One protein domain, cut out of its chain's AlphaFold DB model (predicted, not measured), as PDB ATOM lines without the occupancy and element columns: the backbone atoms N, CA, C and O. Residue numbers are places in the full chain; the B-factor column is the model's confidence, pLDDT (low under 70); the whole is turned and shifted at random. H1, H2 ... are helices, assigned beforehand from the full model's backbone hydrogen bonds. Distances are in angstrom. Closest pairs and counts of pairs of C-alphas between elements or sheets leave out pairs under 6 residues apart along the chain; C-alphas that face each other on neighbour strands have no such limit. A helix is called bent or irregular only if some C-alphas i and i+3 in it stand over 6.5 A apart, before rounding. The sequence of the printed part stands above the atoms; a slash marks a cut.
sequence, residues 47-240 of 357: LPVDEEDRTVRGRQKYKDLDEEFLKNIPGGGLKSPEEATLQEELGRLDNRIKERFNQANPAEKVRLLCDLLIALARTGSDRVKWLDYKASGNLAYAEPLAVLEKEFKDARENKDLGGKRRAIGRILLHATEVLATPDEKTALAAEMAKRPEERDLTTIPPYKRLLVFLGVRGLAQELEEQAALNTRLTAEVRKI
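What this domain is: This is residues 47 to 240 of the 357 residues of an uncharacterized protein of Gemmataceae bacterium (UniProt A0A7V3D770). H7 runs through the middle of a helical body: H3, H4 and H6 pack round it to make a bundle of four, and the bent H9 sets its short arm H9a beside H7 while its long arm H9b crosses H7. H5 folds back along H4, residues 193 to 198 stick out, and residues 47 to 85, mostly loop with the small H1 and H2, make a head at one end of the longest axis. The 194 printed residues have nine named helices, H1 to H9 in chain order, and no named strand; the class is all helix. The whole is compact, with a radius of gyration of the C-alphas of 17.8 A and spans of 52 by 40 by 38 A.

How they stand to each other: Start at residue 47 and read on to H1, residues 61 to 64, and H2, residues 67 to 72, which touch no helix. Next, H3, residues 86 to 103, and H4, residues 106 to 119, form a helical hairpin that only just touches, with 3 pairs of C-alphas within 8 A; the closest are Phe 101 and Lys 109, 5.5 A. H5, residues 124 to 135, makes a hairpin with H4 at a shallow tilt of 17 degrees; their closest C-alphas, Ile 118 and Arg 127, are 5.1 A apart. H6, residues 142 to 156, touches H4 with residues 144 to 148 alone, closest at the C-alphas of Leu 113 and Pro 144, 6.1 A. H7, residues 161 to 179, makes a hairpin with H6; look at the C-alphas of Ala 155 and Ala 167, their closest, 5.0 A apart. H7 also touches H3, the same way at a shallow tilt of 30 degrees, with Leu 90 and Ile 168 the closest C-alphas, 6.7 A. H8, residues 182 to 193, touches no helix. H9, residues 205 to 240, was assigned by its hydrogen bonds as one helix but is bent, with C-alphas 213 and 216 9.3 A apart. H9a touches H7, opposite ways at a shallow tilt of 3 degrees, closest at the C-alphas of Thr 176 and Pro 206, 6.1 A. Every O i to N i+4 pair is within hydrogen-bond range in H2 to H6, H8, H9a and H9b, against 13 of 15 in H7; H1 is too short for one.

Where its parts are: Find C-alpha 86 at (-17.710, 57.956, -68.391), where H3 begins its 25.7 A. H7 covers 25.9 A, and H9b, residues 216 to 240, runs 36.1 A to C-alpha 240 at (-23.947, 43.754, -103.011).

The domain as a whole: The C-alphas of Arg 57 and Gly 137 are the two farthest apart, 54.6 A. The printed part has no cut; the links H2 to H3 and H8 to H9 are long. Confidence is low, under 70, at residues 75 to 77.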
ATOM      1  N   LEU A  47     -23.305  56.058 -64.751       94.50
ATOM      2  CA  LEU A  47     -22.448  57.089 -64.180       94.50
ATOM      3  C   LEU A  47     -22.559  58.421 -64.954       94.50
ATOM      4  O   LEU A  47     -22.984  58.444 -66.122       94.50
ATOM      5  N   PRO A  48     -22.233  59.560 -64.312       94.12
ATOM      6  CA  PRO A  48     -22.200  60.854 -64.984       94.12
ATOM      7  C   PRO A  48     -21.244  60.844 -66.177       94.12
ATOM      8  O   PRO A  48     -20.210  60.170 -66.166       94.12
ATOM      9  N   VAL A  49     -21.591  61.596 -67.225       91.50
ATOM     10  CA  VAL A  49     -20.726  61.683 -68.411       91.50
ATOM     11  C   VAL A  49     -19.395  62.349 -68.059       91.50
ATOM     12  O   VAL A  49     -18.332  61.847 -68.425       91.50
ATOM     13  N   ASP A  50     -19.485  63.460 -67.332       94.19
ATOM     14  CA  ASP A  50     -18.403  64.315 -66.856       94.19
ATOM     15  C   ASP A  50     -18.848  65.065 -65.580       94.19
ATOM     16  O   ASP A  50     -19.957  64.865 -65.075       94.19
ATOM     17  N   GLU A  51     -17.987  65.931 -65.043       94.31
ATOM     18  CA  GLU A  51     -18.270  66.741 -63.846       94.31
ATOM     19  C   GLU A  51     -19.393  67.780 -64.050       94.31
ATOM     20  O   GLU A  51     -19.932  68.343 -63.087       94.31
ATOM     21  N   GLU A  52     -19.765  68.058 -65.300       94.12
ATOM     22  CA  GLU A  52     -20.804  69.023 -65.653       94.12
ATOM     23  C   GLU A  52     -22.198  68.387 -65.736       94.12
ATOM     24  O   GLU A  52     -23.189  69.122 -65.734       94.12
ATOM     25  N   ASP A  53     -22.302  67.050 -65.737       93.38
ATOM     26  CA  ASP A  53     -23.571  66.316 -65.757       93.38
ATOM     27  C   ASP A  53     -24.393  66.623 -64.491       93.38
ATOM     28  O   ASP A  53     -24.019  66.315 -63.348       93.38
ATOM     29  N   ARG A  54     -25.537  67.282 -64.694       94.06
ATOM     30  CA  ARG A  54     -26.427  67.750 -63.630       94.06
ATOM     31  C   ARG A  54     -27.696  66.909 -63.567       94.06
ATOM     32  O   ARG A  54     -28.297  66.539 -64.568       94.06
ATOM     33  N   THR A  55     -28.151  66.663 -62.346       91.00
ATOM     34  CA  THR A  55     -29.491  66.152 -62.042       91.00
ATOM     35  C   THR A  55     -30.574  67.112 -62.548       91.00
ATOM     36  O   THR A  55     -30.321  68.294 -62.780       91.00
ATOM     37  N   VAL A  56     -31.827  66.645 -62.591       87.19
ATOM     38  CA  VAL A  56     -33.014  67.472 -62.905       87.19
ATOM     39  C   VAL A  56     -33.123  68.716 -62.003       87.19
ATOM     40  O   VAL A  56     -33.713  69.723 -62.380       87.19
ATOM     41  N   ARG A  57     -32.515  68.681 -60.809       88.38
ATOM     42  CA  ARG A  57     -32.478  69.794 -59.844       88.38
ATOM     43  C   ARG A  57     -31.265  70.719 -60.010       88.38
ATOM     44  O   ARG A  57     -31.029  71.566 -59.153       88.38
ATOM     45  N   GLY A  58     -30.459  70.535 -61.055       91.62
ATOM     46  CA  GLY A  58     -29.277  71.349 -61.347       91.62
ATOM     47  C   GLY A  58     -28.042  71.044 -60.490       91.62
ATOM     48  O   GLY A  58     -27.041  71.745 -60.619       91.62
ATOM     49  N   ARG A  59     -28.080  70.017 -59.628       92.06
ATOM     50  CA  ARG A  59     -26.909  69.569 -58.848       92.06
ATOM     51  C   ARG A  59     -26.038  68.644 -59.681       92.06
ATOM     52  O   ARG A  59     -26.585  67.803 -60.384       92.06
ATOM     53  N   GLN A  60     -24.720  68.772 -59.573       93.88
ATOM     54  CA  GLN A  60     -23.769  67.896 -60.259       93.88
ATOM     55  C   GLN A  60     -23.873  66.470 -59.710       93.88
ATOM     56  O   GLN A  60     -23.707  66.274 -58.507       93.88
ATOM     57  N   LYS A  61     -24.137  65.491 -60.583       92.94
ATOM     58  CA  LYS A  61     -24.384  64.093 -60.194       92.94
ATOM     59  C   LYS A  61     -23.184  63.461 -59.487       92.94
ATOM     60  O   LYS A  61     -23.373  62.708 -58.540       92.94
ATOM     61  N   TYR A  62     -21.962  63.794 -59.910       92.94
ATOM     62  CA  TYR A  62     -20.749  63.202 -59.336       92.94
ATOM     63  C   TYR A  62     -20.572  63.540 -57.845       92.94
ATOM     64  O   TYR A  62     -20.082  62.713 -57.090       92.94
ATOM     65  N   LYS A  63     -21.047  64.705 -57.379       92.81
ATOM     66  CA  LYS A  63     -20.948  65.108 -55.962       92.81
ATOM     67  C   LYS A  63     -21.845  64.305 -55.025       92.81
ATOM     68  O   LYS A  63     -21.606  64.302 -53.821       92.81
ATOM     69  N   ASP A  64     -22.881  63.669 -55.565       90.44
ATOM     70  CA  ASP A  64     -23.797  62.825 -54.800       90.44
ATOM     71  C   ASP A  64     -23.280  61.368 -54.690       90.44
ATOM     72  O   ASP A  64     -23.891  60.556 -53.992       90.44
ATOM     73  N   LEU A  65     -22.148  61.033 -55.334       91.94
ATOM     74  CA  LEU A  65     -21.473  59.736 -55.209       91.94
ATOM     75  C   LEU A  65     -20.648  59.694 -53.916       91.94
ATOM     76  O   LEU A  65     -19.676  60.433 -53.760       91.94
ATOM     77  N   ASP A  66     -21.015  58.813 -52.990       89.81
ATOM     78  CA  ASP A  66     -20.264  58.585 -51.761       89.81
ATOM     79  C   ASP A  66     -19.162  57.531 -51.945       89.81
ATOM     80  O   ASP A  66     -19.275  56.589 -52.730       89.81
ATOM     81  N   GLU A  67     -18.079  57.664 -51.176       89.75
ATOM     82  CA  GLU A  67     -16.940  56.736 -51.230       89.75
ATOM     83  C   GLU A  67     -17.340  55.280 -50.950       89.75
ATOM     84  O   GLU A  67     -16.722  54.349 -51.467       89.75
ATOM     85  N   GLU A  68     -18.364  55.065 -50.120       88.69
ATOM     86  CA  GLU A  68     -18.877  53.729 -49.821       88.69
ATOM     87  C   GLU A  68     -19.511  53.083 -51.060       88.69
ATOM     88  O   GLU A  68     -19.255  51.909 -51.337       88.69
ATOM     89  N   PHE A  69     -20.272  53.839 -51.856       87.44
ATOM     90  CA  PHE A  69     -20.784  53.346 -53.131       87.44
ATOM     91  C   PHE A  69     -19.657  53.048 -54.110       87.44
ATOM     92  O   PHE A  69     -19.640  51.966 -54.693       87.44
ATOM     93  N   LEU A  70     -18.683  53.953 -54.233       89.44
ATOM     94  CA  LEU A  70     -17.539  53.786 -55.132       89.44
ATOM     95  C   LEU A  70     -16.725  52.518 -54.829       89.44
ATOM     96  O   LEU A  70     -16.320  51.807 -55.751       89.44
ATOM     97  N   LYS A  71     -16.563  52.175 -53.544       88.06
ATOM     98  CA  LYS A  71     -15.922  50.922 -53.101       88.06
ATOM     99  C   LYS A  71     -16.742  49.677 -53.438       88.06
ATOM    100  O   LYS A  71     -16.164  48.625 -53.704       88.06
ATOM    101  N   ASN A  72     -18.068  49.795 -53.429       85.50
ATOM    102  CA  ASN A  72     -18.992  48.693 -53.688       85.50
ATOM    103  C   ASN A  72     -19.322  48.504 -55.179       85.50
ATOM    104  O   ASN A  72     -19.994  47.530 -55.532       85.50
ATOM    105  N   ILE A  73     -18.854  49.393 -56.064       84.69
ATOM    106  CA  ILE A  73     -19.060  49.251 -57.505       84.69
ATOM    107  C   ILE A  73     -18.310  48.011 -58.031       84.69
ATOM    108  O   ILE A  73     -17.087  47.890 -57.889       84.69
ATOM    109  N   PRO A  74     -19.019  47.084 -58.695       73.88
ATOM    110  CA  PRO A  74     -18.383  45.955 -59.347       73.88
ATOM    111  C   PRO A  74     -17.482  46.403 -60.502       73.88
ATOM    112  O   PRO A  74     -17.913  47.147 -61.377       73.88
ATOM    113  N   GLY A  75     -16.247  45.897 -60.536       68.56
ATOM    114  CA  GLY A  75     -15.260  46.243 -61.569       68.56
ATOM    115  C   GLY A  75     -14.067  47.058 -61.066       68.56
ATOM    116  O   GLY A  75     -13.126  47.251 -61.832       68.56
ATOM    117  N   GLY A  76     -14.064  47.433 -59.781       58.06
ATOM    118  CA  GLY A  76     -12.856  47.809 -59.047       58.06
ATOM    119  C   GLY A  76     -12.730  49.296 -58.720       58.06
ATOM    120  O   GLY A  76     -12.420  50.105 -59.586       58.06
ATOM    121  N   GLY A  77     -12.863  49.603 -57.427       65.69
ATOM    122  CA  GLY A  77     -11.939  50.481 -56.701       65.69
ATOM    123  C   GLY A  77     -11.824  51.926 -57.168       65.69
ATOM    124  O   GLY A  77     -10.726  52.470 -57.086       65.69
ATOM    125  N   LEU A  78     -12.920  52.532 -57.631       81.25
ATOM    126  CA  LEU A  78     -12.983  53.980 -57.828       81.25
ATOM    127  C   LEU A  78     -12.598  54.666 -56.512       81.25
ATOM    128  O   LEU A  78     -13.220  54.411 -55.477       81.25
ATOM    129  N   LYS A  79     -11.527  55.465 -56.530       83.31
ATOM    130  CA  LYS A  79     -10.988  56.098 -55.317       83.31
ATOM    131  C   LYS A  79     -11.642  57.438 -55.043       83.31
ATOM    132  O   LYS A  79     -11.687  57.843 -53.884       83.31
ATOM    133  N   SER A  80     -12.144  58.099 -56.083       86.69
ATOM    134  CA  SER A  80     -12.784  59.401 -55.956       86.69
ATOM    135  C   SER A  80     -14.026  59.547 -56.847       86.69
ATOM    136  O   SER A  80     -14.213  58.782 -57.798       86.69
ATOM    137  N   PRO A  81     -14.914  60.506 -56.539       84.12
ATOM    138  CA  PRO A  81     -16.068  60.808 -57.379       84.12
ATOM    139  C   PRO A  81     -15.708  61.368 -58.759       84.12
ATOM    140  O   PRO A  81     -16.455  61.136 -59.707       84.12
ATOM    141  N   GLU A  82     -14.581  62.075 -58.893       83.31
ATOM    142  CA  GLU A  82     -14.067  62.509 -60.202       83.31
ATOM    143  C   GLU A  82     -13.721  61.290 -61.071       83.31
ATOM    144  O   GLU A  82     -14.092  61.226 -62.247       83.31
ATOM    145  N   GLU A  83     -13.179  60.245 -60.429       84.94
ATOM    146  CA  GLU A  83     -12.846  58.977 -61.072       84.94
ATOM    147  C   GLU A  83     -14.048  58.184 -61.607       84.94
ATOM    148  O   GLU A  83     -13.895  57.221 -62.369       84.94
ATOM    149  N   ALA A  84     -15.254  58.573 -61.201       85.12
ATOM    150  CA  ALA A  84     -16.506  57.886 -61.467       85.12
ATOM    151  C   ALA A  84     -17.287  58.500 -62.640       85.12
ATOM    152  O   ALA A  84     -18.518  58.568 -62.602       85.12
ATOM    153  N   THR A  85     -16.589  58.940 -63.689       92.44
ATOM    154  CA  THR A  85     -17.205  59.478 -64.913       92.44
ATOM    155  C   THR A  85     -16.983  58.569 -66.123       92.44
ATOM    156  O   THR A  85     -16.023  57.796 -66.199       92.44
ATOM    157  N   LEU A  86     -17.868  58.671 -67.119       92.81
ATOM    158  CA  LEU A  86     -17.710  57.956 -68.391       92.81
ATOM    159  C   LEU A  86     -16.462  58.398 -69.164       92.81
ATOM    160  O   LEU A  86     -15.843  57.579 -69.845       92.81
ATOM    161  N   GLN A  87     -16.078  59.674 -69.075       94.25
ATOM    162  CA  GLN A  87     -14.853  60.169 -69.707       94.25
ATOM    163  C   GLN A  87     -13.598  59.515 -69.135       94.25
ATOM    164  O   GLN A  87     -12.697  59.143 -69.893       94.25
ATOM    165  N   GLU A  88     -13.542  59.352 -67.817       93.94
ATOM    166  CA  GLU A  88     -12.432  58.666 -67.171       93.94
ATOM    167  C   GLU A  88     -12.367  57.192 -67.543       93.94
ATOM    168  O   GLU A  88     -11.292  56.668 -67.837       93.94
ATOM    169  N   GLU A  89     -13.519  56.532 -67.626       94.12
ATOM    170  CA  GLU A  89     -13.584  55.150 -68.081       94.12
ATOM    171  C   GLU A  89     -13.110  54.991 -69.528       94.12
ATOM    172  O   GLU A  89     -12.340  54.079 -69.836       94.12
ATOM    173  N   LEU A  90     -13.479  55.925 -70.409       95.88
ATOM    174  CA  LEU A  90     -12.935  55.987 -71.765       95.88
ATOM    175  C   LEU A  90     -11.409  56.194 -71.752       95.88
ATOM    176  O   LEU A  90     -10.703  55.627 -72.584       95.88
ATOM    177  N   GLY A  91     -10.883  56.990 -70.817       95.81
ATOM    178  CA  GLY A  91      -9.444  57.162 -70.602       95.81
ATOM    179  C   GLY A  91      -8.748  55.869 -70.165       95.81
ATOM    180  O   GLY A  91      -7.701  55.513 -70.706       95.81
ATOM    181  N   ARG A  92      -9.352  55.110 -69.244       94.00
ATOM    182  CA  ARG A  92      -8.844  53.794 -68.817       94.00
ATOM    183  C   ARG A  92      -8.867  52.781 -69.950       94.00
ATOM    184  O   ARG A  92      -7.919  52.011 -70.093       94.00
ATOM    185  N   LEU A  93      -9.921  52.796 -70.764       95.31
ATOM    186  CA  LEU A  93     -10.014  51.957 -71.953       95.31
ATOM    187  C   LEU A  93      -8.898  52.289 -72.953       95.31
ATOM    188  O   LEU A  93      -8.218  51.379 -73.419       95.31
ATOM    189  N   ASP A  94      -8.685  53.575 -73.244       96.88
ATOM    190  CA  ASP A  94      -7.610  54.065 -74.119       96.88
ATOM    191  C   ASP A  94      -6.231  53.590 -73.618       96.88
ATOM    192  O   ASP A  94      -5.449  53.012 -74.375       96.88
ATOM    193  N   ASN A  95      -5.970  53.705 -72.313       96.44
ATOM    194  CA  ASN A  95      -4.735  53.202 -71.704       96.44
ATOM    195  C   ASN A  95      -4.600  51.676 -71.822       96.44
ATOM    196  O   ASN A  95      -3.549  51.195 -72.238       96.44
ATOM    197  N   ARG A  96      -5.666  50.907 -71.558       95.62
ATOM    198  CA  ARG A  96      -5.667  49.440 -71.718       95.62
ATOM    199  C   ARG A  96      -5.404  49.026 -73.169       95.62
ATOM    200  O   ARG A  96      -4.696  48.045 -73.409       95.62
ATOM    201  N   ILE A  97      -5.955  49.756 -74.144       96.88
ATOM    202  CA  ILE A  97      -5.678  49.536 -75.571       96.88
ATOM    203  C   ILE A  97      -4.201  49.799 -75.854       96.88
ATOM    204  O   ILE A  97      -3.555  48.944 -76.453       96.88
ATOM    205  N   LYS A  98      -3.652  50.931 -75.397       97.00
ATOM    206  CA  LYS A  98      -2.238  51.294 -75.582       97.00
ATOM    207  C   LYS A  98      -1.286  50.288 -74.941       97.00
ATOM    208  O   LYS A  98      -0.308  49.899 -75.570       97.00
ATOM    209  N   GLU A  99      -1.578  49.816 -73.734       97.06
ATOM    210  CA  GLU A  99      -0.794  48.779 -73.052       97.06
ATOM    211  C   GLU A  99      -0.771  47.478 -73.855       97.06
ATOM    212  O   GLU A  99       0.303  46.966 -74.178       97.06
ATOM    213  N   ARG A 100      -1.948  46.979 -74.254       96.44
ATOM    214  CA  ARG A 100      -2.055  45.761 -75.065       96.44
ATOM    215  C   ARG A 100      -1.400  45.931 -76.432       96.44
ATOM    216  O   ARG A 100      -0.744  45.015 -76.920       96.44
ATOM    217  N   PHE A 101      -1.557  47.101 -77.038       96.75
ATOM    218  CA  PHE A 101      -0.923  47.456 -78.297       96.75
ATOM    219  C   PHE A 101       0.602  47.432 -78.163       96.75
ATOM    220  O   PHE A 101       1.268  46.822 -78.989       96.75
ATOM    221  N   ASN A 102       1.167  48.021 -77.109       97.12
ATOM    222  CA  ASN A 102       2.614  48.062 -76.889       97.12
ATOM    223  C   ASN A 102       3.226  46.680 -76.620       97.12
ATOM    224  O   ASN A 102       4.363  46.443 -77.019       97.12
ATOM    225  N   GLN A 103       2.475  45.776 -75.988       97.12
ATOM    226  CA  GLN A 103       2.900  44.398 -75.716       97.12
ATOM    227  C   GLN A 103       2.796  43.471 -76.941       97.12
ATOM    228  O   GLN A 103       3.473  42.448 -76.995       97.12
ATOM    229  N   ALA A 104       1.952  43.814 -77.915       97.19
ATOM    230  CA  ALA A 104       1.669  42.992 -79.086       97.19
ATOM    231  C   ALA A 104       2.767  43.074 -80.162       97.19
ATOM    232  O   ALA A 104       3.375  44.126 -80.400       97.19
ATOM    233  N   ASN A 105       2.976  41.972 -80.890       97.31
ATOM    234  CA  ASN A 105       3.822  41.982 -82.088       97.31
ATOM    235  C   ASN A 105       3.155  42.784 -83.241       97.31
ATOM    236  O   ASN A 105       1.963  43.091 -83.171       97.31
ATOM    237  N   PRO A 106       3.874  43.155 -84.323       97.00
ATOM    238  CA  PRO A 106       3.303  43.979 -85.397       97.00
ATOM    239  C   PRO A 106       2.023  43.417 -86.042       97.00
ATOM    240  O   PRO A 106       1.105  44.179 -86.338       97.00
ATOM    241  N   ALA A 107       1.924  42.097 -86.220       96.50
ATOM    242  CA  ALA A 107       0.734  41.467 -86.795       96.50
ATOM    243  C   ALA A 107      -0.461  41.509 -85.826       96.50
ATOM    244  O   ALA A 107      -1.591  41.801 -86.220       96.50
ATOM    245  N   GLU A 108      -0.215  41.269 -84.538       96.69
ATOM    246  CA  GLU A 108      -1.213  41.366 -83.472       96.69
ATOM    247  C   GLU A 108      -1.698  42.801 -83.261       96.69
ATOM    248  O   GLU A 108      -2.889  43.000 -83.038       96.69
ATOM    249  N   LYS A 109      -0.812  43.798 -83.389       97.19
ATOM    250  CA  LYS A 109      -1.160  45.227 -83.357       97.19
ATOM    251  C   LYS A 109      -2.198  45.569 -84.419       97.19
ATOM    252  O   LYS A 109      -3.246  46.129 -84.099       97.19
ATOM    253  N   VAL A 110      -1.933  45.192 -85.671       96.81
ATOM    254  CA  VAL A 110      -2.874  45.418 -86.778       96.81
ATOM    255  C   VAL A 110      -4.175  44.662 -86.542       96.81
ATOM    256  O   VAL A 110      -5.248  45.239 -86.700       96.81
ATOM    257  N   ARG A 111      -4.101  43.398 -86.110       97.00
ATOM    258  CA  ARG A 111      -5.289  42.591 -85.813       97.00
ATOM    259  C   ARG A 111      -6.154  43.221 -84.721       97.00
ATOM    260  O   ARG A 111      -7.361  43.312 -84.912       97.00
ATOM    261  N   LEU A 112      -5.550  43.679 -83.623       97.25
ATOM    262  CA  LEU A 112      -6.243  44.335 -82.513       97.25
ATOM    263  C   LEU A 112      -6.963  45.606 -82.978       97.25
ATOM    264  O   LEU A 112      -8.144  45.777 -82.687       97.25
ATOM    265  N   LEU A 113      -6.268  46.475 -83.721       97.81
ATOM    266  CA  LEU A 113      -6.858  47.709 -84.244       97.81
ATOM    267  C   LEU A 113      -7.977  47.422 -85.249       97.81
ATOM    268  O   LEU A 113      -9.039  48.032 -85.161       97.81
ATOM    269  N   CYS A 114      -7.784  46.469 -86.163       97.75
ATOM    270  CA  CYS A 114      -8.823  46.087 -87.118       97.75
ATOM    271  C   CYS A 114     -10.040  45.486 -86.412       97.75
ATOM    272  O   CYS A 114     -11.158  45.818 -86.779       97.75
ATOM    273  N   ASP A 115      -9.856  44.648 -85.389       97.38
ATOM    274  CA  ASP A 115     -10.971  44.066 -84.631       97.38
ATOM    275  C   ASP A 115     -11.800  45.154 -83.924       97.38
ATOM    276  O   ASP A 115     -13.030  45.119 -83.984       97.38
ATOM    277  N   LEU A 116     -11.145  46.171 -83.346       97.38
ATOM    278  CA  LEU A 116     -11.822  47.342 -82.774       97.38
ATOM    279  C   LEU A 116     -12.557  48.163 -83.843       97.38
ATOM    280  O   LEU A 116     -13.725  48.502 -83.665       97.38
ATOM    281  N   LEU A 117     -11.910  48.464 -84.971       97.75
ATOM    282  CA  LEU A 117     -12.507  49.269 -86.042       97.75
ATOM    283  C   LEU A 117     -13.636  48.545 -86.784       97.75
ATOM    284  O   LEU A 117     -14.595  49.187 -87.200       97.75
ATOM    285  N   ILE A 118     -13.560  47.220 -86.926       96.56
ATOM    286  CA  ILE A 118     -14.643  46.388 -87.468       96.56
ATOM    287  C   ILE A 118     -15.860  46.458 -86.547       96.56
ATOM    288  O   ILE A 118     -16.983  46.567 -87.043       96.56
ATOM    289  N   ALA A 119     -15.647  46.403 -85.230       95.94
ATOM    290  CA  ALA A 119     -16.723  46.529 -84.257       95.94
ATOM    291  C   ALA A 119     -17.333  47.945 -84.258       95.94
ATOM    292  O   ALA A 119     -18.546  48.079 -84.149       95.94
ATOM    293  N   LEU A 120     -16.517  48.984 -84.469       96.69
ATOM    294  CA  LEU A 120     -16.944  50.391 -84.531       96.69
ATOM    295  C   LEU A 120     -17.440  50.858 -85.915       96.69
ATOM    296  O   LEU A 120     -17.849  52.012 -86.063       96.69
ATOM    297  N   ALA A 121     -17.398  50.002 -86.939       96.69
ATOM    298  CA  ALA A 121     -17.718  50.380 -88.312       96.69
ATOM    299  C   ALA A 121     -19.192  50.788 -88.467       96.69
ATOM    300  O   ALA A 121     -20.100  49.996 -88.220       96.69
ATOM    301  N   ARG A 122     -19.439  52.016 -88.945       94.75
ATOM    302  CA  ARG A 122     -20.798  52.567 -89.123       94.75
ATOM    303  C   ARG A 122     -21.435  52.203 -90.465       94.75
ATOM    304  O   ARG A 122     -22.644  52.353 -90.625       94.75
ATOM    305  N   THR A 123     -20.632  51.758 -91.428       94.62
ATOM    306  CA  THR A 123     -21.063  51.423 -92.790       94.62
ATOM    307  C   THR A 123     -20.497  50.073 -93.226       94.62
ATOM    308  O   THR A 123     -19.466  49.623 -92.716       94.62
ATOM    309  N   GLY A 124     -21.150  49.416 -94.192       90.62
ATOM    310  CA  GLY A 124     -20.651  48.168 -94.765       90.62
ATOM    311  C   GLY A 124     -19.311  48.354 -95.465       90.62
ATOM    312  O   GLY A 124     -18.442  47.495 -95.340       90.62
ATOM    313  N   SER A 125     -19.105  49.497 -96.124       92.06
ATOM    314  CA  SER A 125     -17.831  49.840 -96.763       92.06
ATOM    315  C   SER A 125     -16.683  49.947 -95.765       92.06
ATOM    316  O   SER A 125     -15.619  49.394 -96.030       92.06
ATOM    317  N   ASP A 126     -16.890  50.584 -94.608       95.00
ATOM    318  CA  ASP A 126     -15.848  50.675 -93.575       95.00
ATOM    319  C   ASP A 126     -15.515  49.286 -93.029       95.00
ATOM    320  O   ASP A 126     -14.349  48.922 -92.883       95.00
ATOM    321  N   ARG A 127     -16.544  48.469 -92.778       94.81
ATOM    322  CA  ARG A 127     -16.361  47.109 -92.268       94.81
ATOM    323  C   ARG A 127     -15.578  46.233 -93.248       94.81
ATOM    324  O   ARG A 127     -14.670  45.525 -92.824       94.81
ATOM    325  N   VAL A 128     -15.912  46.291 -94.540       93.25
ATOM    326  CA  VAL A 128     -15.187  45.572 -95.602       93.25
ATOM    327  C   VAL A 128     -13.756  46.085 -95.714       93.25
ATOM    328  O   VAL A 128     -12.839  45.274 -95.700       93.25
ATOM    329  N   LYS A 129     -13.543  47.409 -95.699       95.81
ATOM    330  CA  LYS A 129     -12.202  48.009 -95.716       95.81
ATOM    331  C   LYS A 129     -11.309  47.425 -94.621       95.81
ATOM    332  O   LYS A 129     -10.183  47.027 -94.906       95.81
ATOM    333  N   TRP A 130     -11.793  47.345 -93.381       97.00
ATOM    334  CA  TRP A 130     -10.995  46.815 -92.270       97.00
ATOM    335  C   TRP A 130     -10.839  45.288 -92.303       97.00
ATOM    336  O   TRP A 130      -9.808  44.778 -91.862       97.00
ATOM    337  N   LEU A 131     -11.810  44.553 -92.858       96.06
ATOM    338  CA  LEU A 131     -11.672  43.115 -93.120       96.06
ATOM    339  C   LEU A 131     -10.606  42.834 -94.185       96.06
ATOM    340  O   LEU A 131      -9.751  41.976 -93.968       96.06
ATOM    341  N   ASP A 132     -10.611  43.587 -95.283       95.94
ATOM    342  CA  ASP A 132      -9.619  43.483 -96.354       95.94
ATOM    343  C   ASP A 132      -8.233  43.888 -95.848       95.94
ATOM    344  O   ASP A 132      -7.248  43.186 -96.089       95.94
ATOM    345  N   TYR A 133      -8.154  44.966 -95.056       96.69
ATOM    346  CA  TYR A 133      -6.914  45.392 -94.407       96.69
ATOM    347  C   TYR A 133      -6.338  44.268 -93.539       96.69
ATOM    348  O   TYR A 133      -5.165  43.916 -93.669       96.69
ATOM    349  N   LYS A 134      -7.182  43.634 -92.715       96.19
ATOM    350  CA  LYS A 134      -6.806  42.499 -91.865       96.19
ATOM    351  C   LYS A 134      -6.389  41.262 -92.672       96.19
ATOM    352  O   LYS A 134      -5.468  40.563 -92.258       96.19
ATOM    353  N   ALA A 135      -7.043  40.985 -93.801       96.06
ATOM    354  CA  ALA A 135      -6.745  39.834 -94.657       96.06
ATOM    355  C   ALA A 135      -5.474  40.021 -95.503       96.06
ATOM    356  O   ALA A 135      -4.797  39.042 -95.808       96.06
ATOM    357  N   SER A 136      -5.125  41.264 -95.850       95.62
ATOM    358  CA  SER A 136      -3.975  41.585 -96.708       95.62
ATOM    359  C   SER A 136      -2.610  41.229 -96.105       95.62
ATOM    360  O   SER A 136      -1.613  41.198 -96.821       95.62
ATOM    361  N   GLY A 137      -2.538  41.003 -94.789       91.62
ATOM    362  CA  GLY A 137      -1.269  40.821 -94.081       91.62
ATOM    363  C   GLY A 137      -0.432  42.102 -93.978       91.62
ATOM    364  O   GLY A 137       0.731  42.034 -93.581       91.62
ATOM    365  N   ASN A 138      -0.995  43.268 -94.320       91.81
ATOM    366  CA  ASN A 138      -0.326  44.554 -94.165       91.81
ATOM    367  C   ASN A 138      -0.010  44.814 -92.684       91.81
ATOM    368  O   ASN A 138      -0.908  44.876 -91.847       91.81
ATOM    369  N   LEU A 139       1.276  44.979 -92.365       92.31
ATOM    370  CA  LEU A 139       1.760  45.226 -91.003       92.31
ATOM    371  C   LEU A 139       1.760  46.714 -90.619       92.31
ATOM    372  O   LEU A 139       2.069  47.053 -89.475       92.31
ATOM    373  N   ALA A 140       1.435  47.617 -91.549       95.81
ATOM    374  CA  ALA A 140       1.286  49.030 -91.236       95.81
ATOM    375  C   ALA A 140       0.067  49.233 -90.323       95.81
ATOM    376  O   ALA A 140      -1.009  48.702 -90.576       95.81
ATOM    377  N   TYR A 141       0.215  50.022 -89.263       95.94
ATOM    378  CA  TYR A 141      -0.864  50.299 -88.303       95.94
ATOM    379  C   TYR A 141      -1.184  51.791 -88.154       95.94
ATOM    380  O   TYR A 141      -2.086  52.140 -87.401       95.94
ATOM    381  N   ALA A 142      -0.477  52.672 -88.870       97.25
ATOM    382  CA  ALA A 142      -0.632  54.121 -88.734       97.25
ATOM    383  C   ALA A 142      -2.045  54.605 -89.099       97.25
ATOM    384  O   ALA A 142      -2.637  55.380 -88.356       97.25
ATOM    385  N   GLU A 143      -2.608  54.119 -90.210       96.81
ATOM    386  CA  GLU A 143      -3.964  54.490 -90.629       96.81
ATOM    387  C   GLU A 143      -5.040  53.954 -89.662       96.81
ATOM    388  O   GLU A 143      -5.821  54.771 -89.169       96.81
ATOM    389  N   PRO A 144      -5.085  52.646 -89.321       97.31
ATOM    390  CA  PRO A 144      -6.031  52.146 -88.323       97.31
ATOM    391  C   PRO A 144      -5.947  52.886 -86.981       97.31
ATOM    392  O   PRO A 144      -6.974  53.226 -86.393       97.31
ATOM    393  N   LEU A 145      -4.731  53.178 -86.508       97.62
ATOM    394  CA  LEU A 145      -4.529  53.893 -85.251       97.62
ATOM    395  C   LEU A 145      -5.096  55.316 -85.318       97.62
ATOM    396  O   LEU A 145      -5.848  55.701 -84.430       97.62
ATOM    397  N   ALA A 146      -4.820  56.061 -86.393       98.00
ATOM    398  CA  ALA A 146      -5.331  57.420 -86.565       98.00
ATOM    399  C   ALA A 146      -6.868  57.473 -86.622       98.00
ATOM    400  O   ALA A 146      -7.481  58.390 -86.075       98.00
ATOM    401  N   VAL A 147      -7.511  56.486 -87.261       97.75
ATOM    402  CA  VAL A 147      -8.981  56.392 -87.287       97.75
ATOM    403  C   VAL A 147      -9.534  56.098 -85.893       97.75
ATOM    404  O   VAL A 147     -10.512  56.722 -85.484       97.75
ATOM    405  N   LEU A 148      -8.899  55.190 -85.147       97.81
ATOM    406  CA  LEU A 148      -9.310  54.872 -83.782       97.81
ATOM    407  C   LEU A 148      -9.156  56.088 -82.858       97.81
ATOM    408  O   LEU A 148     -10.098  56.448 -82.158       97.81
ATOM    409  N   GLU A 149      -8.006  56.761 -82.893       97.69
ATOM    410  CA  GLU A 149      -7.750  57.973 -82.106       97.69
ATOM    411  C   GLU A 149      -8.759  59.080 -82.421       97.69
ATOM    412  O   GLU A 149      -9.231  59.765 -81.510       97.69
ATOM    413  N   LYS A 150      -9.148  59.215 -83.693       97.75
ATOM    414  CA  LYS A 150     -10.205  60.139 -84.101       97.75
ATOM    415  C   LYS A 150     -11.554  59.783 -83.471       97.75
ATOM    416  O   LYS A 150     -12.193  60.675 -82.931       97.75
ATOM    417  N   GLU A 151     -11.976  58.516 -83.477       97.50
ATOM    418  CA  GLU A 151     -13.240  58.109 -82.831       97.50
ATOM    419  C   GLU A 151     -13.235  58.404 -81.318       97.50
ATOM    420  O   GLU A 151     -14.227  58.901 -80.784       97.50
ATOM    421  N   PHE A 152     -12.111  58.174 -80.629       97.69
ATOM    422  CA  PHE A 152     -11.961  58.526 -79.210       97.69
ATOM    423  C   PHE A 152     -12.023  60.038 -78.979       97.69
ATOM    424  O   PHE A 152     -12.670  60.495 -78.032       97.69
ATOM    425  N   LYS A 153     -11.362  60.822 -79.834       97.69
ATOM    426  CA  LYS A 153     -11.381  62.283 -79.769       97.69
ATOM    427  C   LYS A 153     -12.789  62.833 -80.005       97.69
ATOM    428  O   LYS A 153     -13.287  63.589 -79.174       97.69
ATOM    429  N   ASP A 154     -13.452  62.386 -81.070       97.38
ATOM    430  CA  ASP A 154     -14.812  62.793 -81.431       97.38
ATOM    431  C   ASP A 154     -15.809  62.455 -80.305       97.38
ATOM    432  O   ASP A 154     -16.711  63.242 -80.012       97.38
ATOM    433  N   ALA A 155     -15.630  61.317 -79.621       97.00
ATOM    434  CA  ALA A 155     -16.438  60.956 -78.459       97.00
ATOM    435  C   ALA A 155     -16.195  61.877 -77.250       97.00
ATOM    436  O   ALA A 155     -17.151  62.238 -76.566       97.00
ATOM    437  N   ARG A 156     -14.946  62.287 -76.983       96.69
ATOM    438  CA  ARG A 156     -14.605  63.180 -75.855       96.69
ATOM    439  C   ARG A 156     -15.072  64.617 -76.078       96.69
ATOM    440  O   ARG A 156     -15.515  65.252 -75.123       96.69
ATOM    441  N   GLU A 157     -14.964  65.111 -77.308       96.69
ATOM    442  CA  GLU A 157     -15.224  66.510 -77.681       96.69
ATOM    443  C   GLU A 157     -16.692  66.788 -78.053       96.69
ATOM    444  O   GLU A 157     -17.047  67.920 -78.392       96.69
ATOM    445  N   ASN A 158     -17.572  65.783 -77.980       97.00
ATOM    446  CA  ASN A 158     -18.985  65.970 -78.278       97.00
ATOM    447  C   ASN A 158     -19.643  66.924 -77.262       97.00
ATOM    448  O   ASN A 158     -19.646  66.668 -76.061       97.00
ATOM    449  N   LYS A 159     -20.204  68.033 -77.760       96.00
ATOM    450  CA  LYS A 159     -20.821  69.089 -76.940       96.00
ATOM    451  C   LYS A 159     -22.193  68.705 -76.389       96.00
ATOM    452  O   LYS A 159     -22.605  69.239 -75.366       96.00
ATOM    453  N   ASP A 160     -22.917  67.834 -77.086       96.50
ATOM    454  CA  ASP A 160     -24.201  67.334 -76.606       96.50
ATOM    455  C   ASP A 160     -23.950  66.209 -75.599       96.50
ATOM    456  O   ASP A 160     -23.408  65.172 -75.971       96.50
ATOM    457  N   LEU A 161     -24.359  66.386 -74.339       94.00
ATOM    458  CA  LEU A 161     -24.181  65.377 -73.286       94.00
ATOM    459  C   LEU A 161     -24.808  64.029 -73.671       94.00
ATOM    460  O   LEU A 161     -24.220  62.979 -73.409       94.00
ATOM    461  N   GLY A 162     -25.971  64.046 -74.333       94.25
ATOM    462  CA  GLY A 162     -26.626  62.828 -74.812       94.25
ATOM    463  C   GLY A 162     -25.827  62.145 -75.924       94.25
ATOM    464  O   GLY A 162     -25.577  60.941 -75.880       94.25
ATOM    465  N   GLY A 163     -25.377  62.910 -76.917       95.62
ATOM    466  CA  GLY A 163     -24.492  62.445 -77.983       95.62
ATOM    467  C   GLY A 163     -23.138  61.944 -77.473       95.62
ATOM    468  O   GLY A 163     -22.630  60.946 -77.980       95.62
ATOM    469  N   LYS A 164     -22.575  62.594 -76.453       96.81
ATOM    470  CA  LYS A 164     -21.325  62.218 -75.789       96.81
ATOM    471  C   LYS A 164     -21.472  60.890 -75.055       96.81
ATOM    472  O   LYS A 164     -20.686  59.979 -75.298       96.81
ATOM    473  N   ARG A 165     -22.524  60.742 -74.237       95.88
ATOM    474  CA  ARG A 165     -22.866  59.481 -73.556       95.88
ATOM    475  C   ARG A 165     -22.969  58.329 -74.553       95.88
ATOM    476  O   ARG A 165     -22.347  57.296 -74.331       95.88
ATOM    477  N   ARG A 166     -23.680  58.536 -75.667       95.88
ATOM    478  CA  ARG A 166     -23.821  57.525 -76.725       95.88
ATOM    479  C   ARG A 166     -22.506  57.184 -77.414       95.88
ATOM    480  O   ARG A 166     -22.149  56.022 -77.552       95.88
ATOM    481  N   ALA A 167     -21.729  58.195 -77.801       96.62
ATOM    482  CA  ALA A 167     -20.434  57.973 -78.442       96.62
ATOM    483  C   ALA A 167     -19.475  57.171 -77.542       96.62
ATOM    484  O   ALA A 167     -18.813  56.252 -78.024       96.62
ATOM    485  N   ILE A 168     -19.437  57.479 -76.239       97.38
ATOM    486  CA  ILE A 168     -18.649  56.722 -75.258       97.38
ATOM    487  C   ILE A 168     -19.227  55.315 -75.067       97.38
ATOM    488  O   ILE A 168     -18.472  54.346 -75.097       97.38
ATOM    489  N   GLY A 169     -20.548  55.186 -74.912       96.81
ATOM    490  CA  GLY A 169     -21.227  53.904 -74.717       96.81
ATOM    491  C   GLY A 169     -20.977  52.919 -75.844       96.81
ATOM    492  O   GLY A 169     -20.572  51.787 -75.577       96.81
ATOM    493  N   ARG A 170     -21.068  53.384 -77.089       97.19
ATOM    494  CA  ARG A 170     -20.694  52.611 -78.271       97.19
ATOM    495  C   ARG A 170     -19.256  52.101 -78.191       97.19
ATOM    496  O   ARG A 170     -19.007  50.917 -78.413       97.19
ATOM    497  N   ILE A 171     -18.298  52.978 -77.872       97.62
ATOM    498  CA  ILE A 171     -16.882  52.591 -77.769       97.62
ATOM    499  C   ILE A 171     -16.680  51.549 -76.664       97.62
ATOM    500  O   ILE A 171     -16.028  50.534 -76.906       97.62
ATOM    501  N   LEU A 172     -17.260  51.764 -75.480       96.81
ATOM    502  CA  LEU A 172     -17.149  50.837 -74.354       96.81
ATOM    503  C   LEU A 172     -17.759  49.470 -74.686       96.81
ATOM    504  O   LEU A 172     -17.111  48.448 -74.457       96.81
ATOM    505  N   LEU A 173     -18.962  49.437 -75.267       96.50
ATOM    506  CA  LEU A 173     -19.651  48.203 -75.644       96.50
ATOM    507  C   LEU A 173     -18.820  47.385 -76.642       96.50
ATOM    508  O   LEU A 173     -18.528  46.217 -76.393       96.50
ATOM    509  N   HIS A 174     -18.358  48.002 -77.730       95.62
ATOM    510  CA  HIS A 174     -17.588  47.297 -78.756       95.62
ATOM    511  C   HIS A 174     -16.186  46.890 -78.295       95.62
ATOM    512  O   HIS A 174     -15.702  45.810 -78.640       95.62
ATOM    513  N   ALA A 175     -15.522  47.723 -77.494       96.38
ATOM    514  CA  ALA A 175     -14.203  47.392 -76.978       96.38
ATOM    515  C   ALA A 175     -14.252  46.287 -75.914       96.38
ATOM    516  O   ALA A 175     -13.271  45.558 -75.764       96.38
ATOM    517  N   THR A 176     -15.380  46.123 -75.213       94.75
ATOM    518  CA  THR A 176     -15.560  45.100 -74.171       94.75
ATOM    519  C   THR A 176     -15.298  43.690 -74.707       94.75
ATOM    520  O   THR A 176     -14.526  42.937 -74.112       94.75
ATOM    521  N   GLU A 177     -15.856  43.341 -75.867       93.00
ATOM    522  CA  GLU A 177     -15.667  42.014 -76.468       93.00
ATOM    523  C   GLU A 177     -14.250  41.813 -77.025       93.00
ATOM    524  O   GLU A 177     -13.642  40.746 -76.876       93.00
ATOM    525  N   VAL A 178     -13.692  42.849 -77.661       95.81
ATOM    526  CA  VAL A 178     -12.374  42.771 -78.308       95.81
ATOM    527  C   VAL A 178     -11.258  42.689 -77.265       95.81
ATOM    528  O   VAL A 178     -10.322  41.885 -77.397       95.81
ATOM    529  N   LEU A 179     -11.367  43.485 -76.198       95.81
ATOM    530  CA  LEU A 179     -10.360  43.583 -75.145       95.81
ATOM    531  C   LEU A 179     -10.484  42.525 -74.053       95.81
ATOM    532  O   LEU A 179      -9.569  42.449 -73.228       95.81
ATOM    533  N   ALA A 180     -11.535  41.703 -74.076       95.25
ATOM    534  CA  ALA A 180     -11.716  40.614 -73.129       95.25
ATOM    535  C   ALA A 180     -10.455  39.734 -73.032       95.25
ATOM    536  O   ALA A 180      -9.825  39.391 -74.047       95.25
ATOM    537  N   THR A 181     -10.066  39.397 -71.803       95.06
ATOM    538  CA  THR A 181      -8.987  38.440 -71.531       95.06
ATOM    539  C   THR A 181      -9.395  37.036 -72.003       95.06
ATOM    540  O   THR A 181     -10.579  36.783 -72.228       95.06
ATOM    541  N   PRO A 182      -8.450  36.098 -72.192       95.50
ATOM    542  CA  PRO A 182      -8.792  34.720 -72.546       95.50
ATOM    543  C   PRO A 182      -9.802  34.084 -71.577       95.50
ATOM    544  O   PRO A 182     -10.768  33.476 -72.029       95.50
ATOM    545  N   ASP A 183      -9.639  34.312 -70.273       96.50
ATOM    546  CA  ASP A 183     -10.551  33.803 -69.242       96.50
ATOM    547  C   ASP A 183     -11.943  34.438 -69.350       96.50
ATOM    548  O   ASP A 183     -12.951  33.735 -69.306       96.50
ATOM    549  N   GLU A 184     -12.013  35.755 -69.578       95.25
ATOM    550  CA  GLU A 184     -13.276  36.468 -69.811       95.25
ATOM    551  C   GLU A 184     -13.979  35.971 -71.082       95.25
ATOM    552  O   GLU A 184     -15.201  35.836 -71.094       95.25
ATOM    553  N   LYS A 185     -13.227  35.648 -72.143       95.75
ATOM    554  CA  LYS A 185     -13.776  35.071 -73.380       95.75
ATOM    555  C   LYS A 185     -14.309  33.660 -73.167       95.75
ATOM    556  O   LYS A 185     -15.370  33.342 -73.699       95.75
ATOM    557  N   THR A 186     -13.615  32.832 -72.391       96.44
ATOM    558  CA  THR A 186     -14.097  31.490 -72.034       96.44
ATOM    559  C   THR A 186     -15.348  31.577 -71.161       96.44
ATOM    560  O   THR A 186     -16.313  30.861 -71.425       96.44
ATOM    561  N   ALA A 187     -15.390  32.491 -70.185       96.25
ATOM    562  CA  ALA A 187     -16.585  32.747 -69.378       96.25
ATOM    563  C   ALA A 187     -17.762  33.233 -70.239       96.25
ATOM    564  O   ALA A 187     -18.873  32.720 -70.118       96.25
ATOM    565  N   LEU A 188     -17.508  34.157 -71.172       95.62
ATOM    566  CA  LEU A 188     -18.513  34.621 -72.126       95.62
ATOM    567  C   LEU A 188     -19.020  33.486 -73.017       95.62
ATOM    568  O   LEU A 188     -20.225  33.346 -73.190       95.62
ATOM    569  N   ALA A 189     -18.133  32.649 -73.555       96.12
ATOM    570  CA  ALA A 189     -18.528  31.501 -74.364       96.12
ATOM    571  C   ALA A 189     -19.370  30.495 -73.559       96.12
ATOM    572  O   ALA A 189     -20.363  29.985 -74.077       96.12
ATOM    573  N   ALA A 190     -19.013  30.249 -72.293       97.06
ATOM    574  CA  ALA A 190     -19.768  29.382 -71.392       97.06
ATOM    575  C   ALA A 190     -21.172  29.935 -71.098       97.06
ATOM    576  O   ALA A 190     -22.143  29.183 -71.159       97.06
ATOM    577  N   GLU A 191     -21.306  31.243 -70.853       96.75
ATOM    578  CA  GLU A 191     -22.619  31.884 -70.712       96.75
ATOM    579  C   GLU A 191     -23.421  31.834 -72.017       96.75
ATOM    580  O   GLU A 191     -24.594  31.474 -72.007       96.75
ATOM    581  N   MET A 192     -22.804  32.120 -73.167       94.62
ATOM    582  CA  MET A 192     -23.489  32.078 -74.468       94.62
ATOM    583  C   MET A 192     -23.953  30.670 -74.866       94.62
ATOM    584  O   MET A 192     -24.914  30.545 -75.629       94.62
ATOM    585  N   ALA A 193     -23.321  29.620 -74.338       97.00
ATOM    586  CA  ALA A 193     -23.742  28.236 -74.542       97.00
ATOM    587  C   ALA A 193     -25.027  27.869 -73.773       97.00
ATOM    588  O   ALA A 193     -25.703  26.912 -74.155       97.00
ATOM    589  N   LYS A 194     -25.395  28.622 -72.725       97.62
ATOM    590  CA  LYS A 194     -26.653  28.416 -71.991       97.62
ATOM    591  C   LYS A 194     -27.869  28.817 -72.826       97.62
ATOM    592  O   LYS A 194     -27.768  29.573 -73.807       97.62
ATOM    593  N   ARG A 195     -29.043  28.338 -72.405       97.19
ATOM    594  CA  ARG A 195     -30.323  28.739 -73.000       97.19
ATOM    595  C   ARG A 195     -30.560  30.237 -72.792       97.19
ATOM    596  O   ARG A 195     -30.159  30.743 -71.747       97.19
ATOM    597  N   PRO A 196     -31.187  30.958 -73.740       96.31
ATOM    598  CA  PRO A 196     -31.380  32.407 -73.648       96.31
ATOM    599  C   PRO A 196     -31.954  32.898 -72.311       96.31
ATOM    600  O   PRO A 196     -31.512  33.929 -71.818       96.31
ATOM    601  N   GLU A 197     -32.881  32.150 -71.714       95.81
ATOM    602  CA  GLU A 197     -33.521  32.443 -70.427       95.81
ATOM    603  C   GLU A 197     -32.617  32.251 -69.195       95.81
ATOM    604  O   GLU A 197     -32.901  32.801 -68.135       95.81
ATOM    605  N   GLU A 198     -31.523  31.499 -69.330       96.69
ATOM    606  CA  GLU A 198     -30.546  31.217 -68.267       96.69
ATOM    607  C   GLU A 198     -29.281  32.085 -68.378       96.69
ATOM    608  O   GLU A 198     -28.401  32.012 -67.515       96.69
ATOM    609  N   ARG A 199     -29.144  32.869 -69.455       96.62
ATOM    610  CA  ARG A 199     -27.963  33.706 -69.696       96.62
ATOM    611  C   ARG A 199     -27.958  34.880 -68.736       96.62
ATOM    612  O   ARG A 199     -28.850  35.722 -68.783       96.62
ATOM    613  N   ASP A 200     -26.891  34.990 -67.955       95.31
ATOM    614  CA  ASP A 200     -26.662  36.156 -67.112       95.31
ATOM    615  C   ASP A 200     -25.313  36.794 -67.443       95.31
ATOM    616  O   ASP A 200     -24.266  36.458 -66.884       95.31
ATOM    617  N   LEU A 201     -25.349  37.766 -68.357       92.44
ATOM    618  CA  LEU A 201     -24.174  38.548 -68.744       92.44
ATOM    619  C   LEU A 201     -23.612  39.380 -67.585       92.44
ATOM    620  O   LEU A 201     -22.447  39.766 -67.628       92.44
ATOM    621  N   THR A 202     -24.393  39.640 -66.530       91.88
ATOM    622  CA  THR A 202     -23.928  40.431 -65.381       91.88
ATOM    623  C   THR A 202     -22.937  39.666 -64.501       91.88
ATOM    624  O   THR A 202     -22.238  40.270 -63.684       91.88
ATOM    625  N   THR A 203     -22.813  38.351 -64.704       93.06
ATOM    626  CA  THR A 203     -21.782  37.520 -64.066       93.06
ATOM    627  C   THR A 203     -20.391  37.756 -64.657       93.06
ATOM    628  O   THR A 203     -19.386  37.545 -63.976       93.06
ATOM    629  N   ILE A 204     -20.312  38.247 -65.899       94.38
ATOM    630  CA  ILE A 204     -19.058  38.459 -66.620       94.38
ATOM    631  C   ILE A 204     -18.507  39.851 -66.262       94.38
ATOM    632  O   ILE A 204     -19.183  40.853 -66.520       94.38
ATOM    633  N   PRO A 205     -17.284  39.972 -65.698       92.62
ATOM    634  CA  PRO A 205     -16.812  41.238 -65.131       92.62
ATOM    635  C   PRO A 205     -16.823  42.435 -66.102       92.62
ATOM    636  O   PRO A 205     -17.291  43.501 -65.691       92.62
ATOM    637  N   PRO A 206     -16.406  42.302 -67.379       92.25
ATOM    638  CA  PRO A 206     -16.520  43.392 -68.348       92.25
ATOM    639  C   PRO A 206     -17.951  43.901 -68.585       92.25
ATOM    640  O   PRO A 206     -18.170  45.109 -68.621       92.25
ATOM    641  N   TYR A 207     -18.937  43.009 -68.687       93.94
ATOM    642  CA  TYR A 207     -20.340  43.388 -68.891       93.94
ATOM    643  C   TYR A 207     -20.959  43.979 -67.630       93.94
ATOM    644  O   TYR A 207     -21.708  44.952 -67.699       93.94
ATOM    645  N   LYS A 208     -20.595  43.441 -66.463       93.50
ATOM    646  CA  LYS A 208     -20.974  44.011 -65.171       93.50
ATOM    647  C   LYS A 208     -20.475  45.448 -65.032       93.50
ATOM    648  O   LYS A 208     -21.231  46.323 -64.623       93.50
ATOM    649  N   ARG A 209     -19.222  45.695 -65.422       92.44
ATOM    650  CA  ARG A 209     -18.617  47.031 -65.461       92.44
ATOM    651  C   ARG A 209     -19.375  47.936 -66.432       92.44
ATOM    652  O   ARG A 209     -19.817  49.006 -66.032       92.44
ATOM    653  N   LEU A 210     -19.598  47.479 -67.664       94.38
ATOM    654  CA  LEU A 210     -20.347  48.223 -68.678       94.38
ATOM    655  C   LEU A 210     -21.742  48.640 -68.184       94.38
ATOM    656  O   LEU A 210     -22.135  49.789 -68.373       94.38
ATOM    657  N   LEU A 211     -22.452  47.736 -67.502       94.81
ATOM    658  CA  LEU A 211     -23.767  48.001 -66.924       94.81
ATOM    659  C   LEU A 211     -23.721  49.091 -65.846       94.81
ATOM    660  O   LEU A 211     -24.621  49.921 -65.795       94.81
ATOM    661  N   VAL A 212     -22.683  49.123 -65.008       92.62
ATOM    662  CA  VAL A 212     -22.524  50.191 -64.007       92.62
ATOM    663  C   VAL A 212     -22.255  51.538 -64.678       92.62
ATOM    664  O   VAL A 212     -22.852  52.545 -64.304       92.62
ATOM    665  N   PHE A 213     -21.370  51.567 -65.675       94.31
ATOM    666  CA  PHE A 213     -20.986  52.811 -66.337       94.31
ATOM    667  C   PHE A 213     -22.122  53.387 -67.189       94.31
ATOM    668  O   PHE A 213     -22.437  54.567 -67.055       94.31
ATOM    669  N   LEU A 214     -22.763  52.577 -68.034       95.50
ATOM    670  CA  LEU A 214     -23.818  53.043 -68.943       95.50
ATOM    671  C   LEU A 214     -25.218  53.035 -68.336       95.50
ATOM    672  O   LEU A 214     -26.104  53.716 -68.852       95.50
ATOM    673  N   GLY A 215     -25.422  52.273 -67.266       95.81
ATOM    674  CA  GLY A 215     -26.749  51.990 -66.742       95.81
ATOM    675  C   GLY A 215     -27.561  51.092 -67.670       95.81
ATOM    676  O   GLY A 215     -27.207  50.833 -68.824       95.81
ATOM    677  N   VAL A 216     -28.699  50.625 -67.163       96.06
ATOM    678  CA  VAL A 216     -29.612  49.749 -67.913       96.06
ATOM    679  C   VAL A 216     -30.144  50.442 -69.171       96.06
ATOM    680  O   VAL A 216     -30.162  49.840 -70.242       96.06
ATOM    681  N   ARG A 217     -30.563  51.712 -69.070       96.38
ATOM    682  CA  ARG A 217     -31.144  52.455 -70.200       96.38
ATOM    683  C   ARG A 217     -30.094  52.770 -71.261       96.38
ATOM    684  O   ARG A 217     -30.383  52.605 -72.441       96.38
ATOM    685  N   GLY A 218     -28.905  53.208 -70.847       95.38
ATOM    686  CA  GLY A 218     -27.813  53.498 -71.776       95.38
ATOM    687  C   GLY A 218     -27.382  52.244 -72.530       95.38
ATOM    688  O   GLY A 218     -27.325  52.259 -73.753       95.38
ATOM    689  N   LEU A 219     -27.181  51.130 -71.820       96.12
ATOM    690  CA  LEU A 219     -26.826  49.861 -72.453       96.12
ATOM    691  C   LEU A 219     -27.921  49.350 -73.403       96.12
ATOM    692  O   LEU A 219     -27.607  48.924 -74.510       96.12
ATOM    693  N   ALA A 220     -29.197  49.411 -73.003       96.50
ATOM    694  CA  ALA A 220     -30.310  49.008 -73.864       96.50
ATOM    695  C   ALA A 220     -30.360  49.838 -75.155       96.50
ATOM    696  O   ALA A 220     -30.502  49.276 -76.238       96.50
ATOM    697  N   GLN A 221     -30.170  51.155 -75.048       96.25
ATOM    698  CA  GLN A 221     -30.127  52.045 -76.203       96.25
ATOM    699  C   GLN A 221     -28.966  51.707 -77.150       96.25
ATOM    700  O   GLN A 221     -29.178  51.614 -78.357       96.25
ATOM    701  N   GLU A 222     -27.760  51.472 -76.629       95.44
ATOM    702  CA  GLU A 222     -26.611  51.089 -77.461       95.44
ATOM    703  C   GLU A 222     -26.822  49.731 -78.150       95.44
ATOM    704  O   GLU A 222     -26.482  49.566 -79.323       95.44
ATOM    705  N   LEU A 223     -27.444  48.765 -77.465       95.75
ATOM    706  CA  LEU A 223     -27.793  47.468 -78.055       95.75
ATOM    707  C   LEU A 223     -28.850  47.603 -79.162       95.75
ATOM    708  O   LEU A 223     -28.733  46.949 -80.202       95.75
ATOM    709  N   GLU A 224     -29.859  48.457 -78.980       97.00
ATOM    710  CA  GLU A 224     -30.847  48.774 -80.020       97.00
ATOM    711  C   GLU A 224     -30.193  49.453 -81.233       97.00
ATOM    712  O   GLU A 224     -30.453  49.063 -82.376       97.00
ATOM    713  N   GLU A 225     -29.304  50.426 -81.007       94.62
ATOM    714  CA  GLU A 225     -28.548  51.093 -82.071       94.62
ATOM    715  C   GLU A 225     -27.650  50.093 -82.823       94.62
ATOM    716  O   GLU A 225     -27.630  50.084 -84.060       94.62
ATOM    717  N   GLN A 226     -26.981  49.181 -82.111       94.38
ATOM    718  CA  GLN A 226     -26.172  48.116 -82.705       94.38
ATOM    719  C   GLN A 226     -27.026  47.117 -83.504       94.38
ATOM    720  O   GLN A 226     -26.636  46.704 -84.601       94.38
ATOM    721  N   ALA A 227     -28.206  46.739 -83.009       95.81
ATOM    722  CA  ALA A 227     -29.138  45.875 -83.733       95.81
ATOM    723  C   ALA A 227     -29.652  46.546 -85.019       95.81
ATOM    724  O   ALA A 227     -29.692  45.921 -86.090       95.81
ATOM    725  N   ALA A 228     -29.981  47.839 -84.950       96.19
ATOM    726  CA  ALA A 228     -30.379  48.634 -86.106       96.19
ATOM    727  C   ALA A 228     -29.241  48.749 -87.133       96.19
ATOM    728  O   ALA A 228     -29.470  48.567 -88.334       96.19
ATOM    729  N   LEU A 229     -28.008  48.984 -86.676       93.44
ATOM    730  CA  LEU A 229     -26.815  49.004 -87.518       93.44
ATOM    731  C   LEU A 229     -26.601  47.652 -88.210       93.44
ATOM    732  O   LEU A 229     -26.499  47.606 -89.434       93.44
ATOM    733  N   ASN A 230     -26.623  46.543 -87.469       92.38
ATOM    734  CA  ASN A 230     -26.475  45.196 -88.030       92.38
ATOM    735  C   ASN A 230     -27.555  44.871 -89.074       92.38
ATOM    736  O   ASN A 230     -27.267  44.241 -90.096       92.38
ATOM    737  N   THR A 231     -28.785  45.346 -88.868       96.19
ATOM    738  CA  THR A 231     -29.875  45.210 -89.845       96.19
ATOM    739  C   THR A 231     -29.569  45.976 -91.138       96.19
ATOM    740  O   THR A 231     -29.738  45.430 -92.232       96.19
ATOM    741  N   ARG A 232     -29.053  47.211 -91.036       96.00
ATOM    742  CA  ARG A 232     -28.625  48.012 -92.200       96.00
ATOM    743  C   ARG A 232     -27.461  47.357 -92.942       96.00
ATOM    744  O   ARG A 232     -27.553  47.182 -94.154       96.00
ATOM    745  N   LEU A 233     -26.430  46.917 -92.220       91.50
ATOM    746  CA  LEU A 233     -25.282  46.209 -92.795       91.50
ATOM    747  C   LEU A 233     -25.722  44.938 -93.533       91.50
ATOM    748  O   LEU A 233     -25.280  44.675 -94.649       91.50
ATOM    749  N   THR A 234     -26.654  44.176 -92.957       93.75
ATOM    750  CA  THR A 234     -27.217  42.982 -93.607       93.75
ATOM    751  C   THR A 234     -27.939  43.336 -94.909       93.75
ATOM    752  O   THR A 234     -27.800  42.628 -95.910       93.75
ATOM    753  N   ALA A 235     -28.697  44.436 -94.931       95.69
ATOM    754  CA  ALA A 235     -29.363  44.911 -96.140       95.69
ATOM    755  C   ALA A 235     -28.361  45.363 -97.220       95.69
ATOM    756  O   ALA A 235     -28.556  45.055 -98.396       95.69
ATOM    757  N   GLU A 236     -27.276  46.042 -96.840       93.62
ATOM    758  CA  GLU A 236     -26.191  46.430 -97.753       93.62
ATOM    759  C   GLU A 236     -25.493  45.209 -98.360       93.62
ATOM    760  O   GLU A 236     -25.375  45.116 -99.582       93.62
ATOM    761  N   VAL A 237     -25.117  44.225 -97.535       88.50
ATOM    762  CA  VAL A 237     -24.498  42.976 -98.006       88.50
ATOM    763  C   VAL A 237     -25.420  42.243 -98.982       88.50
ATOM    764  O   VAL A 237     -24.969  41.796-100.035       88.50
ATOM    765  N   ARG A 238     -26.729  42.175 -98.700       93.38
ATOM    766  CA  ARG A 238     -27.706  41.582 -99.632       93.38
ATOM    767  C   ARG A 238     -27.746  42.313-100.975       93.38
ATOM    768  O   ARG A 238     -27.783  41.646-102.006       93.38
ATOM    769  N   LYS A 239     -27.703  43.651-100.981       94.31
ATOM    770  CA  LYS A 239     -27.651  44.443-102.224       94.31
ATOM    771  C   LYS A 239     -26.384  44.148-103.027       94.31
ATOM    772  O   LYS A 239     -26.474  43.935-104.234       94.31
ATOM    773  N   ILE A 240     -25.228  44.083-102.365       89.06
ATOM    774  CA  ILE A 240     -23.947  43.754-103.011       89.06
ATOM    775  C   ILE A 240     -23.997  42.344-103.613       89.06
ATOM    776  O   ILE A 240     -23.682  42.176-104.790       89.06
TER     777      ILE A 240